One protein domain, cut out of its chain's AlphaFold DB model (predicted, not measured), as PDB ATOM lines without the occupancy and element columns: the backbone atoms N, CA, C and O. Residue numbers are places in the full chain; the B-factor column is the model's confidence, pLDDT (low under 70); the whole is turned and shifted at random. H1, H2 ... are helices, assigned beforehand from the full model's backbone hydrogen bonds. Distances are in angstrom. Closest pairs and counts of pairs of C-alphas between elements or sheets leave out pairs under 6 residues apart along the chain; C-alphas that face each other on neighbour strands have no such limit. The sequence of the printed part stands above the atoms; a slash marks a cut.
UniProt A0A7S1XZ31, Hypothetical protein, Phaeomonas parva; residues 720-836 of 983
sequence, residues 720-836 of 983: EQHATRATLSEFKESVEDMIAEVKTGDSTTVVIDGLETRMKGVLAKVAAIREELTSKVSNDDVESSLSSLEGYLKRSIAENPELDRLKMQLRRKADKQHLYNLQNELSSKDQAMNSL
ATOM      1  N   GLU A 720     -15.281 -49.375   7.153       55.41
ATOM      2  CA  GLU A 720     -13.976 -48.886   7.624       55.41
ATOM      3  C   GLU A 720     -13.658 -47.460   7.108       55.41
ATOM      4  O   GLU A 720     -13.062 -46.647   7.826       55.41
ATOM      5  N   GLN A 721     -14.147 -47.079   5.920       58.84
ATOM      6  CA  GLN A 721     -14.106 -45.695   5.423       58.84
ATOM      7  C   GLN A 721     -15.008 -44.753   6.247       58.84
ATOM      8  O   GLN A 721     -14.655 -43.595   6.476       58.84
ATOM      9  N   HIS A 722     -16.157 -45.227   6.733       55.88
ATOM     10  CA  HIS A 722     -17.007 -44.470   7.655       55.88
ATOM     11  C   HIS A 722     -16.370 -44.340   9.048       55.88
ATOM     12  O   HIS A 722     -16.389 -43.245   9.613       55.88
ATOM     13  N   ALA A 723     -15.724 -45.390   9.567       53.94
ATOM     14  CA  ALA A 723     -14.971 -45.326  10.822       53.94
ATOM     15  C   ALA A 723     -13.791 -44.335  10.744       53.94
ATOM     16  O   ALA A 723     -13.632 -43.476  11.614       53.94
ATOM     17  N   THR A 724     -13.001 -44.373   9.666       58.06
ATOM     18  CA  THR A 724     -11.911 -43.400   9.456       58.06
ATOM     19  C   THR A 724     -12.436 -41.972   9.271       58.06
ATOM     20  O   THR A 724     -11.891 -41.053   9.887       58.06
ATOM     21  N   ARG A 725     -13.542 -41.762   8.536       62.88
ATOM     22  CA  ARG A 725     -14.241 -40.459   8.471       62.88
ATOM     23  C   ARG A 725     -14.677 -39.955   9.851       62.88
ATOM     24  O   ARG A 725     -14.469 -38.777  10.134       62.88
ATOM     25  N   ALA A 726     -15.208 -40.817  10.721       63.81
ATOM     26  CA  ALA A 726     -15.561 -40.439  12.091       63.81
ATOM     27  C   ALA A 726     -14.327 -39.957  12.878       63.81
ATOM     28  O   ALA A 726     -14.345 -38.855  13.420       63.81
ATOM     29  N   THR A 727     -13.209 -40.695  12.841       61.03
ATOM     30  CA  THR A 727     -11.966 -40.264  13.519       61.03
ATOM     31  C   THR A 727     -11.349 -38.980  12.944       61.03
ATOM     32  O   THR A 727     -10.657 -38.253  13.658       61.03
ATOM     33  N   LEU A 728     -11.609 -38.662  11.670       59.53
ATOM     34  CA  LEU A 728     -11.225 -37.383  11.063       59.53
ATOM     35  C   LEU A 728     -12.146 -36.235  11.500       59.53
ATOM     36  O   LEU A 728     -11.669 -35.110  11.647       59.53
ATOM     37  N   SER A 729     -13.427 -36.514  11.761       66.69
ATOM     38  CA  SER A 729     -14.356 -35.554  12.367       66.69
ATOM     39  C   SER A 729     -13.960 -35.239  13.813       66.69
ATOM     40  O   SER A 729     -13.786 -34.066  14.131       66.69
ATOM     41  N   GLU A 730     -13.691 -36.264  14.639       68.38
ATOM     42  CA  GLU A 730     -13.142 -36.106  16.003       68.38
ATOM     43  C   GLU A 730     -11.879 -35.227  16.001       68.38
ATOM     44  O   GLU A 730     -11.712 -34.343  16.840       68.38
ATOM     45  N   PHE A 731     -10.963 -35.461  15.053       63.22
ATOM     46  CA  PHE A 731      -9.735 -34.674  14.949       63.22
ATOM     47  C   PHE A 731     -10.006 -33.220  14.552       63.22
ATOM     48  O   PHE A 731      -9.385 -32.321  15.118       63.22
ATOM     49  N   LYS A 732     -10.926 -32.975  13.609       68.75
ATOM     50  CA  LYS A 732     -11.307 -31.621  13.193       68.75
ATOM     51  C   LYS A 732     -11.907 -30.836  14.364       68.75
ATOM     52  O   LYS A 732     -11.437 -29.739  14.650       68.75
ATOM     53  N   GLU A 733     -12.877 -31.419  15.062       70.00
ATOM     54  CA  GLU A 733     -13.519 -30.844  16.251       70.00
ATOM     55  C   GLU A 733     -12.475 -30.528  17.338       70.00
ATOM     56  O   GLU A 733     -12.352 -29.387  17.783       70.00
ATOM     57  N   SER A 734     -11.583 -31.482  17.635       61.16
ATOM     58  CA  SER A 734     -10.490 -31.304  18.605       61.16
ATOM     59  C   SER A 734      -9.439 -30.251  18.204       61.16
ATOM     60  O   SER A 734      -8.666 -29.802  19.056       61.16
ATOM     61  N   VAL A 735      -9.377 -29.852  16.928       61.66
ATOM     62  CA  VAL A 735      -8.564 -28.723  16.437       61.66
ATOM     63  C   VAL A 735      -9.336 -27.404  16.533       61.66
ATOM     64  O   VAL A 735      -8.741 -26.391  16.899       61.66
ATOM     65  N   GLU A 736     -10.641 -27.398  16.256       71.75
ATOM     66  CA  GLU A 736     -11.498 -26.210  16.364       71.75
ATOM     67  C   GLU A 736     -11.654 -25.749  17.828       71.75
ATOM     68  O   GLU A 736     -11.469 -24.557  18.101       71.75
ATOM     69  N   ASP A 737     -11.825 -26.681  18.773       67.44
ATOM     70  CA  ASP A 737     -11.752 -26.433  20.225       67.44
ATOM     71  C   ASP A 737     -10.425 -25.777  20.626       67.44
ATOM     72  O   ASP A 737     -10.381 -24.757  21.313       67.44
ATOM     73  N   MET A 738      -9.306 -26.325  20.153       58.59
ATOM     74  CA  MET A 738      -7.977 -25.827  20.516       58.59
ATOM     75  C   MET A 738      -7.692 -24.449  19.895       58.59
ATOM     76  O   MET A 738      -6.992 -23.615  20.470       58.59
ATOM     77  N   ILE A 739      -8.287 -24.158  18.734       65.00
ATOM     78  CA  ILE A 739      -8.308 -22.815  18.146       65.00
ATOM     79  C   ILE A 739      -9.167 -21.855  18.994       65.00
ATOM     80  O   ILE A 739      -8.882 -20.654  18.999       65.00
ATOM     81  N   ALA A 740     -10.175 -22.334  19.734       68.56
ATOM     82  CA  ALA A 740     -10.880 -21.544  20.745       68.56
ATOM     83  C   ALA A 740     -10.016 -21.304  22.001       68.56
ATOM     84  O   ALA A 740      -9.886 -20.149  22.404       68.56
ATOM     85  N   GLU A 741      -9.320 -22.316  22.530       64.62
ATOM     86  CA  GLU A 741      -8.364 -22.177  23.654       64.62
ATOM     87  C   GLU A 741      -7.244 -21.143  23.351       64.62
ATOM     88  O   GLU A 741      -6.894 -20.288  24.170       64.62
ATOM     89  N   VAL A 742      -6.711 -21.117  22.119       61.09
ATOM     90  CA  VAL A 742      -5.726 -20.090  21.701       61.09
ATOM     91  C   VAL A 742      -6.316 -18.665  21.679       61.09
ATOM     92  O   VAL A 742      -5.566 -17.682  21.835       61.09
ATOM     93  N   LYS A 743      -7.639 -18.533  21.485       67.06
ATOM     94  CA  LYS A 743      -8.374 -17.256  21.497       67.06
ATOM     95  C   LYS A 743      -8.731 -16.807  22.918       67.06
ATOM     96  O   LYS A 743      -8.592 -15.612  23.175       67.06
ATOM     97  N   THR A 744      -9.137 -17.709  23.821       76.06
ATOM     98  CA  THR A 744      -9.463 -17.380  25.230       76.06
ATOM     99  C   THR A 744      -8.246 -16.857  25.988       76.06
ATOM    100  O   THR A 744      -8.374 -15.905  26.754       76.06
ATOM    101  N   GLY A 745      -7.051 -17.372  25.680       56.81
ATOM    102  CA  GLY A 745      -5.789 -16.708  26.023       56.81
ATOM    103  C   GLY A 745      -4.794 -17.524  26.839       56.81
ATOM    104  O   GLY A 745      -3.792 -16.948  27.270       56.81
ATOM    105  N   ASP A 746      -5.029 -18.824  27.011       61.94
ATOM    106  CA  ASP A 746      -4.165 -19.720  27.777       61.94
ATOM    107  C   ASP A 746      -2.713 -19.776  27.278       61.94
ATOM    108  O   ASP A 746      -2.369 -19.375  26.157       61.94
ATOM    109  N   SER A 747      -1.818 -20.229  28.167       62.59
ATOM    110  CA  SER A 747      -0.373 -20.077  27.972       62.59
ATOM    111  C   SER A 747       0.104 -20.773  26.693       62.59
ATOM    112  O   SER A 747      -0.060 -21.978  26.498       62.59
ATOM    113  N   THR A 748       0.707 -19.998  25.790       62.31
ATOM    114  CA  THR A 748       0.871 -20.418  24.389       62.31
ATOM    115  C   THR A 748       1.813 -21.590  24.172       62.31
ATOM    116  O   THR A 748       1.787 -22.179  23.100       62.31
ATOM    117  N   THR A 749       2.656 -21.916  25.149       68.56
ATOM    118  CA  THR A 749       3.507 -23.110  25.125       68.56
ATOM    119  C   THR A 749       2.691 -24.375  25.371       68.56
ATOM    120  O   THR A 749       2.754 -25.284  24.555       68.56
ATOM    121  N   VAL A 750       1.839 -24.394  26.404       72.62
ATOM    122  CA  VAL A 750       1.006 -25.563  26.745       72.62
ATOM    123  C   VAL A 750       0.087 -25.945  25.583       72.62
ATOM    124  O   VAL A 750      -0.061 -27.128  25.287       72.62
ATOM    125  N   VAL A 751      -0.464 -24.960  24.866       68.25
ATOM    126  CA  VAL A 751      -1.333 -25.231  23.710       68.25
ATOM    127  C   VAL A 751      -0.541 -25.696  22.473       68.25
ATOM    128  O   VAL A 751      -1.039 -26.529  21.721       68.25
ATOM    129  N   ILE A 752       0.712 -25.252  22.270       67.12
ATOM    130  CA  ILE A 752       1.595 -25.833  21.230       67.12
ATOM    131  C   ILE A 752       1.908 -27.297  21.557       67.12
ATOM    132  O   ILE A 752       1.738 -28.164  20.701       67.12
ATOM    133  N   ASP A 753       2.350 -27.566  22.785       73.88
ATOM    134  CA  ASP A 753       2.787 -28.897  23.212       73.88
ATOM    135  C   ASP A 753       1.604 -29.883  23.221       73.88
ATOM    136  O   ASP A 753       1.737 -31.039  22.805       73.88
ATOM    137  N   GLY A 754       0.414 -29.406  23.605       78.31
ATOM    138  CA  GLY A 754      -0.855 -30.121  23.482       78.31
ATOM    139  C   GLY A 754      -1.221 -30.434  22.029       78.31
ATOM    140  O   GLY A 754      -1.533 -31.586  21.723       78.31
ATOM    141  N   LEU A 755      -1.116 -29.459  21.117       68.38
ATOM    142  CA  LEU A 755      -1.408 -29.651  19.692       68.38
ATOM    143  C   LEU A 755      -0.453 -30.660  19.041       68.38
ATOM    144  O   LEU A 755      -0.902 -31.580  18.357       68.38
ATOM    145  N   GLU A 756       0.853 -30.549  19.299       74.94
ATOM    146  CA  GLU A 756       1.845 -31.500  18.787       74.94
ATOM    147  C   GLU A 756       1.619 -32.914  19.359       74.94
ATOM    148  O   GLU A 756       1.790 -33.911  18.651       74.94
ATOM    149  N   THR A 757       1.165 -33.020  20.613       80.31
ATOM    150  CA  THR A 757       0.819 -34.300  21.248       80.31
ATOM    151  C   THR A 757      -0.450 -34.920  20.653       80.31
ATOM    152  O   THR A 757      -0.421 -36.098  20.287       80.31
ATOM    153  N   ARG A 758      -1.540 -34.154  20.464       73.94
ATOM    154  CA  ARG A 758      -2.767 -34.659  19.807       73.94
ATOM    155  C   ARG A 758      -2.490 -35.064  18.349       73.94
ATOM    156  O   ARG A 758      -2.922 -36.135  17.930       73.94
ATOM    157  N   MET A 759      -1.686 -34.293  17.606       72.69
ATOM    158  CA  MET A 759      -1.255 -34.653  16.243       72.69
ATOM    159  C   MET A 759      -0.459 -35.967  16.190       72.69
ATOM    160  O   MET A 759      -0.723 -36.806  15.328       72.69
ATOM    161  N   LYS A 760       0.486 -36.186  17.118       78.62
ATOM    162  CA  LYS A 760       1.203 -37.470  17.239       78.62
ATOM    163  C   LYS A 760       0.246 -38.624  17.554       78.62
ATOM    164  O   LYS A 760       0.400 -39.698  16.983       78.62
ATOM    165  N   GLY A 761      -0.763 -38.389  18.397       79.94
ATOM    166  CA  GLY A 761      -1.822 -39.358  18.692       79.94
ATOM    167  C   GLY A 761      -2.635 -39.769  17.458       79.94
ATOM    168  O   GLY A 761      -2.877 -40.956  17.259       79.94
ATOM    169  N   VAL A 762      -3.000 -38.822  16.587       72.50
ATOM    170  CA  VAL A 762      -3.724 -39.129  15.337       72.50
ATOM    171  C   VAL A 762      -2.840 -39.862  14.331       72.50
ATOM    172  O   VAL A 762      -3.282 -40.851  13.752       72.50
ATOM    173  N   LEU A 763      -1.573 -39.466  14.172       75.19
ATOM    174  CA  LEU A 763      -0.627 -40.211  13.330       75.19
ATOM    175  C   LEU A 763      -0.402 -41.645  13.845       75.19
ATOM    176  O   LEU A 763      -0.288 -42.564  13.038       75.19
ATOM    177  N   ALA A 764      -0.407 -41.855  15.166       79.25
ATOM    178  CA  ALA A 764      -0.355 -43.188  15.767       79.25
ATOM    179  C   ALA A 764      -1.650 -43.997  15.543       79.25
ATOM    180  O   ALA A 764      -1.556 -45.170  15.192       79.25
ATOM    181  N   LYS A 765      -2.845 -43.386  15.663       75.94
ATOM    182  CA  LYS A 765      -4.125 -44.030  15.289       75.94
ATOM    183  C   LYS A 765      -4.102 -44.485  13.820       75.94
ATOM    184  O   LYS A 765      -4.443 -45.627  13.537       75.94
ATOM    185  N   VAL A 766      -3.665 -43.626  12.893       72.50
ATOM    186  CA  VAL A 766      -3.579 -43.952  11.454       72.50
ATOM    187  C   VAL A 766      -2.568 -45.073  11.182       72.50
ATOM    188  O   VAL A 766      -2.851 -45.958  10.380       72.50
ATOM    189  N   ALA A 767      -1.424 -45.086  11.875       76.44
ATOM    190  CA  ALA A 767      -0.450 -46.173  11.765       76.44
ATOM    191  C   ALA A 767      -1.007 -47.517  12.275       76.44
ATOM    192  O   ALA A 767      -0.836 -48.529  11.603       76.44
ATOM    193  N   ALA A 768      -1.725 -47.522  13.404       76.81
ATOM    194  CA  ALA A 768      -2.371 -48.724  13.933       76.81
ATOM    195  C   ALA A 768      -3.482 -49.248  13.003       76.81
ATOM    196  O   ALA A 768      -3.551 -50.444  12.747       76.81
ATOM    197  N   ILE A 769      -4.296 -48.353  12.427       74.81
ATOM    198  CA  ILE A 769      -5.309 -48.709  11.417       74.81
ATOM    199  C   ILE A 769      -4.649 -49.310  10.165       74.81
ATOM    200  O   ILE A 769      -5.159 -50.286   9.622       74.81
ATOM    201  N   ARG A 770      -3.495 -48.780   9.727       75.06
ATOM    202  CA  ARG A 770      -2.713 -49.357   8.622       75.06
ATOM    203  C   ARG A 770      -2.203 -50.760   8.956       75.06
ATOM    204  O   ARG A 770      -2.338 -51.635   8.114       75.06
ATOM    205  N   GLU A 771      -1.643 -50.966  10.148       80.06
ATOM    206  CA  GLU A 771      -1.134 -52.270  10.604       80.06
ATOM    207  C   GLU A 771      -2.263 -53.310  10.735       80.06
ATOM    208  O   GLU A 771      -2.109 -54.456  10.313       80.06
ATOM    209  N   GLU A 772      -3.436 -52.904  11.226       75.94
ATOM    210  CA  GLU A 772      -4.616 -53.767  11.288       75.94
ATOM    211  C   GLU A 772      -5.139 -54.126   9.884       75.94
ATOM    212  O   GLU A 772      -5.371 -55.303   9.606       75.94
ATOM    213  N   LEU A 773      -5.257 -53.155   8.970       65.69
ATOM    214  CA  LEU A 773      -5.686 -53.389   7.584       65.69
ATOM    215  C   LEU A 773      -4.725 -54.297   6.809       65.69
ATOM    216  O   LEU A 773      -5.173 -55.277   6.213       65.69
ATOM    217  N   THR A 774      -3.413 -54.037   6.849       73.56
ATOM    218  CA  THR A 774      -2.426 -54.879   6.146       73.56
ATOM    219  C   THR A 774      -2.294 -56.274   6.760       73.56
ATOM    220  O   THR A 774      -1.902 -57.204   6.058       73.56
ATOM    221  N   SER A 775      -2.682 -56.467   8.028       76.19
ATOM    222  CA  SER A 775      -2.786 -57.805   8.635       76.19
ATOM    223  C   SER A 775      -4.010 -58.613   8.178       76.19
ATOM    224  O   SER A 775      -3.980 -59.843   8.239       76.19
ATOM    225  N   LYS A 776      -5.081 -57.945   7.719       73.25
ATOM    226  CA  LYS A 776      -6.348 -58.572   7.296       73.25
ATOM    227  C   LYS A 776      -6.475 -58.739   5.781       73.25
ATOM    228  O   LYS A 776      -7.091 -59.705   5.338       73.25
ATOM    229  N   VAL A 777      -5.945 -57.799   4.994       61.03
ATOM    230  CA  VAL A 777      -6.188 -57.705   3.545       61.03
ATOM    231  C   VAL A 777      -4.868 -57.631   2.780       61.03
ATOM    232  O   VAL A 777      -4.223 -56.588   2.714       61.03
ATOM    233  N   SER A 778      -4.478 -58.743   2.153       59.06
ATOM    234  CA  SER A 778      -3.222 -58.880   1.400       59.06
ATOM    235  C   SER A 778      -3.318 -58.378  -0.053       59.06
ATOM    236  O   SER A 778      -2.888 -59.081  -0.966       59.06
ATOM    237  N   ASN A 779      -3.914 -57.201  -0.276       69.75
ATOM    238  CA  ASN A 779      -4.001 -56.562  -1.596       69.75
ATOM    239  C   ASN A 779      -3.146 -55.290  -1.645       69.75
ATOM    240  O   ASN A 779      -3.382 -54.350  -0.882       69.75
ATOM    241  N   ASP A 780      -2.233 -55.222  -2.615       74.12
ATOM    242  CA  ASP A 780      -1.355 -54.066  -2.855       74.12
ATOM    243  C   ASP A 780      -2.147 -52.760  -3.096       74.12
ATOM    244  O   ASP A 780      -1.714 -51.669  -2.713       74.12
ATOM    245  N   ASP A 781      -3.358 -52.862  -3.659       63.69
ATOM    246  CA  ASP A 781      -4.283 -51.737  -3.862       63.69
ATOM    247  C   ASP A 781      -4.707 -51.059  -2.547       63.69
ATOM    248  O   ASP A 781      -4.882 -49.836  -2.499       63.69
ATOM    249  N   VAL A 782      -4.821 -51.818  -1.451       66.50
ATOM    250  CA  VAL A 782      -5.159 -51.273  -0.126       66.50
ATOM    251  C   VAL A 782      -3.955 -50.545   0.467       66.50
ATOM    252  O   VAL A 782      -4.107 -49.440   0.990       66.50
ATOM    253  N   GLU A 783      -2.740 -51.085   0.325       71.88
ATOM    254  CA  GLU A 783      -1.530 -50.399   0.790       71.88
ATOM    255  C   GLU A 783      -1.206 -49.145  -0.046       71.88
ATOM    256  O   GLU A 783      -0.789 -48.125   0.517       71.88
ATOM    257  N   SER A 784      -1.466 -49.149  -1.359       70.06
ATOM    258  CA  SER A 784      -1.332 -47.946  -2.196       70.06
ATOM    259  C   SER A 784      -2.375 -46.873  -1.843       70.06
ATOM    260  O   SER A 784      -2.041 -45.684  -1.773       70.06
ATOM    261  N   SER A 785      -3.606 -47.280  -1.516       66.44
ATOM    262  CA  SER A 785      -4.682 -46.390  -1.060       66.44
ATOM    263  C   SER A 785      -4.384 -45.783   0.316       66.44
ATOM    264  O   SER A 785      -4.487 -44.568   0.491       66.44
ATOM    265  N   LEU A 786      -3.928 -46.593   1.278       67.56
ATOM    266  CA  LEU A 786      -3.505 -46.129   2.603       67.56
ATOM    267  C   LEU A 786      -2.280 -45.213   2.524       67.56
ATOM    268  O   LEU A 786      -2.264 -44.162   3.162       67.56
ATOM    269  N   SER A 787      -1.288 -45.547   1.695       73.81
ATOM    270  CA  SER A 787      -0.113 -44.694   1.471       73.81
ATOM    271  C   SER A 787      -0.493 -43.357   0.818       73.81
ATOM    272  O   SER A 787       0.075 -42.316   1.156       73.81
ATOM    273  N   SER A 788      -1.497 -43.359  -0.066       69.38
ATOM    274  CA  SER A 788      -2.057 -42.141  -0.666       69.38
ATOM    275  C   SER A 788      -2.814 -41.289   0.357       69.38
ATOM    276  O   SER A 788      -2.613 -40.075   0.395       69.38
ATOM    277  N   LEU A 789      -3.613 -41.905   1.237       67.06
ATOM    278  CA  LEU A 789      -4.310 -41.225   2.333       67.06
ATOM    279  C   LEU A 789      -3.326 -40.638   3.357       67.06
ATOM    280  O   LEU A 789      -3.465 -39.484   3.759       67.06
ATOM    281  N   GLU A 790      -2.285 -41.383   3.730       74.56
ATOM    282  CA  GLU A 790      -1.212 -40.925   4.618       74.56
ATOM    283  C   GLU A 790      -0.442 -39.744   3.994       74.56
ATOM    284  O   GLU A 790      -0.173 -38.739   4.660       74.56
ATOM    285  N   GLY A 791      -0.144 -39.821   2.692       75.31
ATOM    286  CA  GLY A 791       0.479 -38.749   1.912       75.31
ATOM    287  C   GLY A 791      -0.431 -37.542   1.640       75.31
ATOM    288  O   GLY A 791       0.073 -36.440   1.406       75.31
ATOM    289  N   TYR A 792      -1.754 -37.716   1.677       69.62
ATOM    290  CA  TYR A 792      -2.734 -36.628   1.646       69.62
ATOM    291  C   TYR A 792      -2.835 -35.944   3.011       69.62
ATOM    292  O   TYR A 792      -2.691 -34.729   3.086       69.62
ATOM    293  N   LEU A 793      -2.979 -36.705   4.101       63.03
ATOM    294  CA  LEU A 793      -3.033 -36.166   5.464       63.03
ATOM    295  C   LEU A 793      -1.756 -35.398   5.820       63.03
ATOM    296  O   LEU A 793      -1.837 -34.279   6.322       63.03
ATOM    297  N   LYS A 794      -0.575 -35.937   5.486       72.06
ATOM    298  CA  LYS A 794       0.708 -35.244   5.686       72.06
ATOM    299  C   LYS A 794       0.805 -33.930   4.902       72.06
ATOM    300  O   LYS A 794       1.333 -32.965   5.448       72.06
ATOM    301  N   ARG A 795       0.277 -33.865   3.671       71.50
ATOM    302  CA  ARG A 795       0.209 -32.616   2.887       71.50
ATOM    303  C   ARG A 795      -0.821 -31.646   3.440       71.50
ATOM    304  O   ARG A 795      -0.445 -30.539   3.781       71.50
ATOM    305  N   SER A 796      -2.063 -32.077   3.644       59.50
ATOM    306  CA  SER A 796      -3.138 -31.262   4.226       59.50
ATOM    307  C   SER A 796      -2.711 -30.618   5.555       59.50
ATOM    308  O   SER A 796      -2.878 -29.418   5.739       59.50
ATOM    309  N   ILE A 797      -2.036 -31.364   6.437       65.44
ATOM    310  CA  ILE A 797      -1.464 -30.843   7.692       65.44
ATOM    311  C   ILE A 797      -0.313 -29.844   7.454       65.44
ATOM    312  O   ILE A 797      -0.197 -28.866   8.191       65.44
ATOM    313  N   ALA A 798       0.557 -30.077   6.469       68.88
ATOM    314  CA  ALA A 798       1.700 -29.205   6.173       68.88
ATOM    315  C   ALA A 798       1.320 -27.932   5.392       68.88
ATOM    316  O   ALA A 798       1.987 -26.910   5.529       68.88
ATOM    317  N   GLU A 799       0.265 -28.000   4.584       70.69
ATOM    318  CA  GLU A 799      -0.202 -26.954   3.670       70.69
ATOM    319  C   GLU A 799      -1.340 -26.113   4.277       70.69
ATOM    320  O   GLU A 799      -1.659 -25.050   3.746       70.69
ATOM    321  N   ASN A 800      -1.926 -26.536   5.408       69.50
ATOM    322  CA  ASN A 800      -2.990 -25.803   6.097       69.50
ATOM    323  C   ASN A 800      -2.515 -24.391   6.531       69.50
ATOM    324  O   ASN A 800      -1.700 -24.258   7.456       69.50
ATOM    325  N   PRO A 801      -3.054 -23.312   5.926       61.16
ATOM    326  CA  PRO A 801      -2.583 -21.955   6.180       61.16
ATOM    327  C   PRO A 801      -3.041 -21.419   7.540       61.16
ATOM    328  O   PRO A 801      -2.406 -20.514   8.081       61.16
ATOM    329  N   GLU A 802      -4.117 -21.963   8.117       61.16
ATOM    330  CA  GLU A 802      -4.600 -21.608   9.453       61.16
ATOM    331  C   GLU A 802      -3.644 -22.148  10.521       61.16
ATOM    332  O   GLU A 802      -3.270 -21.409  11.428       61.16
ATOM    333  N   LEU A 803      -3.162 -23.388  10.371       66.56
ATOM    334  CA  LEU A 803      -2.188 -23.991  11.280       66.56
ATOM    335  C   LEU A 803      -0.870 -23.196  11.300       66.56
ATOM    336  O   LEU A 803      -0.331 -22.910  12.371       66.56
ATOM    337  N   ASP A 804      -0.360 -22.779  10.140       69.50
ATOM    338  CA  ASP A 804       0.858 -21.961  10.061       69.50
ATOM    339  C   ASP A 804       0.639 -20.510  10.523       69.50
ATOM    340  O   ASP A 804       1.509 -19.916  11.176       69.50
ATOM    341  N   ARG A 805      -0.556 -19.951  10.303       70.69
ATOM    342  CA  ARG A 805      -0.989 -18.674  10.891       70.69
ATOM    343  C   ARG A 805      -1.064 -18.762  12.418       70.69
ATOM    344  O   ARG A 805      -0.615 -17.825  13.082       70.69
ATOM    345  N   LEU A 806      -1.543 -19.877  12.972       67.12
ATOM    346  CA  LEU A 806      -1.593 -20.164  14.407       67.12
ATOM    347  C   LEU A 806      -0.173 -20.283  14.978       67.12
ATOM    348  O   LEU A 806       0.179 -19.520  15.875       67.12
ATOM    349  N   LYS A 807       0.696 -21.124  14.390       71.31
ATOM    350  CA  LYS A 807       2.127 -21.226  14.751       71.31
ATOM    351  C   LYS A 807       2.812 -19.855  14.733       71.31
ATOM    352  O   LYS A 807       3.559 -19.530  15.655       71.31
ATOM    353  N   MET A 808       2.556 -19.020  13.720       75.25
ATOM    354  CA  MET A 808       3.132 -17.674  13.642       75.25
ATOM    355  C   MET A 808       2.559 -16.723  14.707       75.25
ATOM    356  O   MET A 808       3.308 -15.912  15.251       75.25
ATOM    357  N   GLN A 809       1.264 -16.794  15.031       71.06
ATOM    358  CA  GLN A 809       0.669 -16.001  16.114       71.06
ATOM    359  C   GLN A 809       1.197 -16.422  17.491       71.06
ATOM    360  O   GLN A 809       1.550 -15.556  18.291       71.06
ATOM    361  N   LEU A 810       1.306 -17.726  17.744       68.44
ATOM    362  CA  LEU A 810       1.817 -18.294  18.989       68.44
ATOM    363  C   LEU A 810       3.304 -17.958  19.178       68.44
ATOM    364  O   LEU A 810       3.672 -17.452  20.235       68.44
ATOM    365  N   ARG A 811       4.135 -18.082  18.128       75.62
ATOM    366  CA  ARG A 811       5.524 -17.575  18.140       75.62
ATOM    367  C   ARG A 811       5.578 -16.079  18.453       75.62
ATOM    368  O   ARG A 811       6.290 -15.689  19.363       75.62
ATOM    369  N   ARG A 812       4.749 -15.241  17.813       75.25
ATOM    370  CA  ARG A 812       4.686 -13.794  18.116       75.25
ATOM    371  C   ARG A 812       4.198 -13.474  19.539       75.25
ATOM    372  O   ARG A 812       4.585 -12.433  20.069       75.25
ATOM    373  N   LYS A 813       3.336 -14.301  20.150       72.19
ATOM    374  CA  LYS A 813       2.953 -14.190  21.573       72.19
ATOM    375  C   LYS A 813       4.159 -14.552  22.464       72.19
ATOM    376  O   LYS A 813       4.518 -13.751  23.325       72.19
ATOM    377  N   ALA A 814       4.845 -15.664  22.189       72.19
ATOM    378  CA  ALA A 814       6.045 -16.094  22.915       72.19
ATOM    379  C   ALA A 814       7.216 -15.095  22.797       72.19
ATOM    380  O   ALA A 814       7.793 -14.714  23.813       72.19
ATOM    381  N   ASP A 815       7.512 -14.587  21.595       80.62
ATOM    382  CA  ASP A 815       8.528 -13.553  21.342       80.62
ATOM    383  C   ASP A 815       8.243 -12.284  22.162       80.62
ATOM    384  O   ASP A 815       9.137 -11.720  22.791       80.62
ATOM    385  N   LYS A 816       6.975 -11.841  22.205       80.56
ATOM    386  CA  LYS A 816       6.552 -10.711  23.048       80.56
ATOM    387  C   LYS A 816       6.764 -10.996  24.531       80.56
ATOM    388  O   LYS A 816       7.246 -10.119  25.239       80.56
ATOM    389  N   GLN A 817       6.419 -12.190  25.006       78.50
ATOM    390  CA  GLN A 817       6.582 -12.559  26.413       78.50
ATOM    391  C   GLN A 817       8.068 -12.668  26.797       78.50
ATOM    392  O   GLN A 817       8.465 -12.190  27.858       78.50
ATOM    393  N   HIS A 818       8.921 -13.165  25.897       76.25
ATOM    394  CA  HIS A 818      10.376 -13.139  26.058       76.25
ATOM    395  C   HIS A 818      10.927 -11.700  26.075       76.25
ATOM    396  O   HIS A 818      11.818 -11.400  26.873       76.25
ATOM    397  N   LEU A 819      10.397 -10.791  25.250       80.25
ATOM    398  CA  LEU A 819      10.764  -9.369  25.279       80.25
ATOM    399  C   LEU A 819      10.322  -8.681  26.580       80.25
ATOM    400  O   LEU A 819      11.111  -7.930  27.144       80.25
ATOM    401  N   TYR A 820       9.127  -8.977  27.104       80.06
ATOM    402  CA  TYR A 820       8.695  -8.508  28.428       80.06
ATOM    403  C   TYR A 820       9.602  -9.035  29.549       80.06
ATOM    404  O   TYR A 820      10.021  -8.264  30.411       80.06
ATOM    405  N   ASN A 821       9.973 -10.317  29.510       81.62
ATOM    406  CA  ASN A 821      10.893 -10.904  30.486       81.62
ATOM    407  C   ASN A 821      12.282 -10.243  30.425       81.62
ATOM    408  O   ASN A 821      12.813  -9.860  31.464       81.62
ATOM    409  N   LEU A 822      12.833 -10.017  29.225       81.38
ATOM    410  CA  LEU A 822      14.086  -9.272  29.039       81.38
ATOM    411  C   LEU A 822      13.975  -7.813  29.496       81.38
ATOM    412  O   LEU A 822      14.926  -7.282  30.058       81.38
ATOM    413  N   GLN A 823      12.831  -7.155  29.287       85.94
ATOM    414  CA  GLN A 823      12.599  -5.786  29.749       85.94
ATOM    415  C   GLN A 823      12.523  -5.703  31.283       85.94
ATOM    416  O   GLN A 823      13.029  -4.743  31.861       85.94
ATOM    417  N   ASN A 824      11.964  -6.720  31.945       85.62
ATOM    418  CA  ASN A 824      11.951  -6.839  33.406       85.62
ATOM    419  C   ASN A 824      13.336  -7.204  33.973       85.62
ATOM    420  O   ASN A 824      13.736  -6.707  35.027       85.62
ATOM    421  N   GLU A 825      14.112  -8.027  33.264       85.31
ATOM    422  CA  GLU A 825      15.497  -8.333  33.634       85.31
ATOM    423  C   GLU A 825      16.420  -7.114  33.437       85.31
ATOM    424  O   GLU A 825      17.305  -6.863  34.253       85.31
ATOM    425  N   LEU A 826      16.193  -6.310  32.393       83.00
ATOM    426  CA  LEU A 826      16.880  -5.035  32.179       83.00
ATOM    427  C   LEU A 826      16.495  -3.997  33.234       83.00
ATOM    428  O   LEU A 826      17.385  -3.396  33.820       83.00
ATOM    429  N   SER A 827      15.206  -3.813  33.536       83.62
ATOM    430  CA  SER A 827      14.772  -2.807  34.515       83.62
ATOM    431  C   SER A 827      15.226  -3.135  35.941       83.62
ATOM    432  O   SER A 827      15.637  -2.234  36.672       83.62
ATOM    433  N   SER A 828      15.247  -4.415  36.328       87.12
ATOM    434  CA  SER A 828      15.818  -4.855  37.609       87.12
ATOM    435  C   SER A 828      17.348  -4.724  37.653       87.12
ATOM    436  O   SER A 828      17.889  -4.299  38.676       87.12
ATOM    437  N   LYS A 829      18.061  -4.985  36.546       85.94
ATOM    438  CA  LYS A 829      19.506  -4.701  36.435       85.94
ATOM    439  C   LYS A 829      19.816  -3.205  36.466       85.94
ATOM    440  O   LYS A 829      20.776  -2.821  37.125       85.94
ATOM    441  N   ASP A 830      19.000  -2.361  35.840       78.94
ATOM    442  CA  ASP A 830      19.132  -0.904  35.918       78.94
ATOM    443  C   ASP A 830      18.843  -0.396  37.335       78.94
ATOM    444  O   ASP A 830      19.557   0.477  37.822       78.94
ATOM    445  N   GLN A 831      17.864  -0.957  38.052       81.56
ATOM    446  CA  GLN A 831      17.642  -0.642  39.470       81.56
ATOM    447  C   GLN A 831      18.844  -1.048  40.341       81.56
ATOM    448  O   GLN A 831      19.319  -0.231  41.130       81.56
ATOM    449  N   ALA A 832      19.389  -2.254  40.154       81.56
ATOM    450  CA  ALA A 832      20.574  -2.731  40.874       81.56
ATOM    451  C   ALA A 832      21.861  -1.959  40.513       81.56
ATOM    452  O   ALA A 832      22.725  -1.735  41.360       81.56
ATOM    453  N   MET A 833      21.999  -1.513  39.262       78.62
ATOM    454  CA  MET A 833      23.099  -0.653  38.831       78.62
ATOM    455  C   MET A 833      22.957   0.759  39.409       78.62
ATOM    456  O   MET A 833      23.950   1.336  39.846       78.62
ATOM    457  N   ASN A 834      21.741   1.308  39.467       73.19
ATOM    458  CA  ASN A 834      21.494   2.605  40.094       73.19
ATOM    459  C   ASN A 834      21.736   2.570  41.612       73.19
ATOM    460  O   ASN A 834      22.333   3.517  42.118       73.19
ATOM    461  N   SER A 835      21.374   1.494  42.325       74.62
ATOM    462  CA  SER A 835      21.698   1.367  43.757       74.62
ATOM    463  C   SER A 835      23.210   1.257  43.999       74.62
ATOM    464  O   SER A 835      23.758   1.997  44.817       74.62
ATOM    465  N   LEU A 836      23.923   0.447  43.205       73.88
ATOM    466  CA  LEU A 836      25.393   0.394  43.224       73.88
ATOM    467  C   LEU A 836      26.041   1.761  42.936       73.88
ATOM    468  O   LEU A 836      27.040   2.117  43.565       73.88
TER     469      LEU A 836
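This is residues 720 to 836 of the 983 residues of the protein "Hypothetical protein" of Phaeomonas parva (UniProt A0A7S1XZ31). H1 and H3 each pack side by side with H2, up and down, while H4 packs on one end of H2 and runs on as a long arm whose residues 818 to 836 stick out. The printed part has 117 residues with four named helices, H1 to H4 along the chain, all helix. It is extended, radius of gyration of the C-alphas 21.6 A, spanning 78 by 24 by 20 A.

Find C-alpha 720 at (-13.976, -48.886, 7.624); H1, residues 720 to 744, runs 36.4 A. H2 is residues 748 to 776, 42.4 A; H3 is 780 to 799, 27.9 A. H4, 801 to 836, runs 51.5 A to (25.393, 0.394, 43.224).

H1 and H2 touch as a hairpin, closest C-alphas Val 742 and Val 751, 7.1 A. H2 and H3 form another, closest C-alphas Arg 770 and Leu 786, 6.9 A. H2, the hub, touches H4, closest C-alphas Thr 748 and Leu 810, 5.9 A. Each O i to N i+4 pair is within hydrogen-bond range in H2, H3 and H4, 20 of 21 in H1.

The printed part has no cut and its links are tight. Mean pLDDT of H1 is 64.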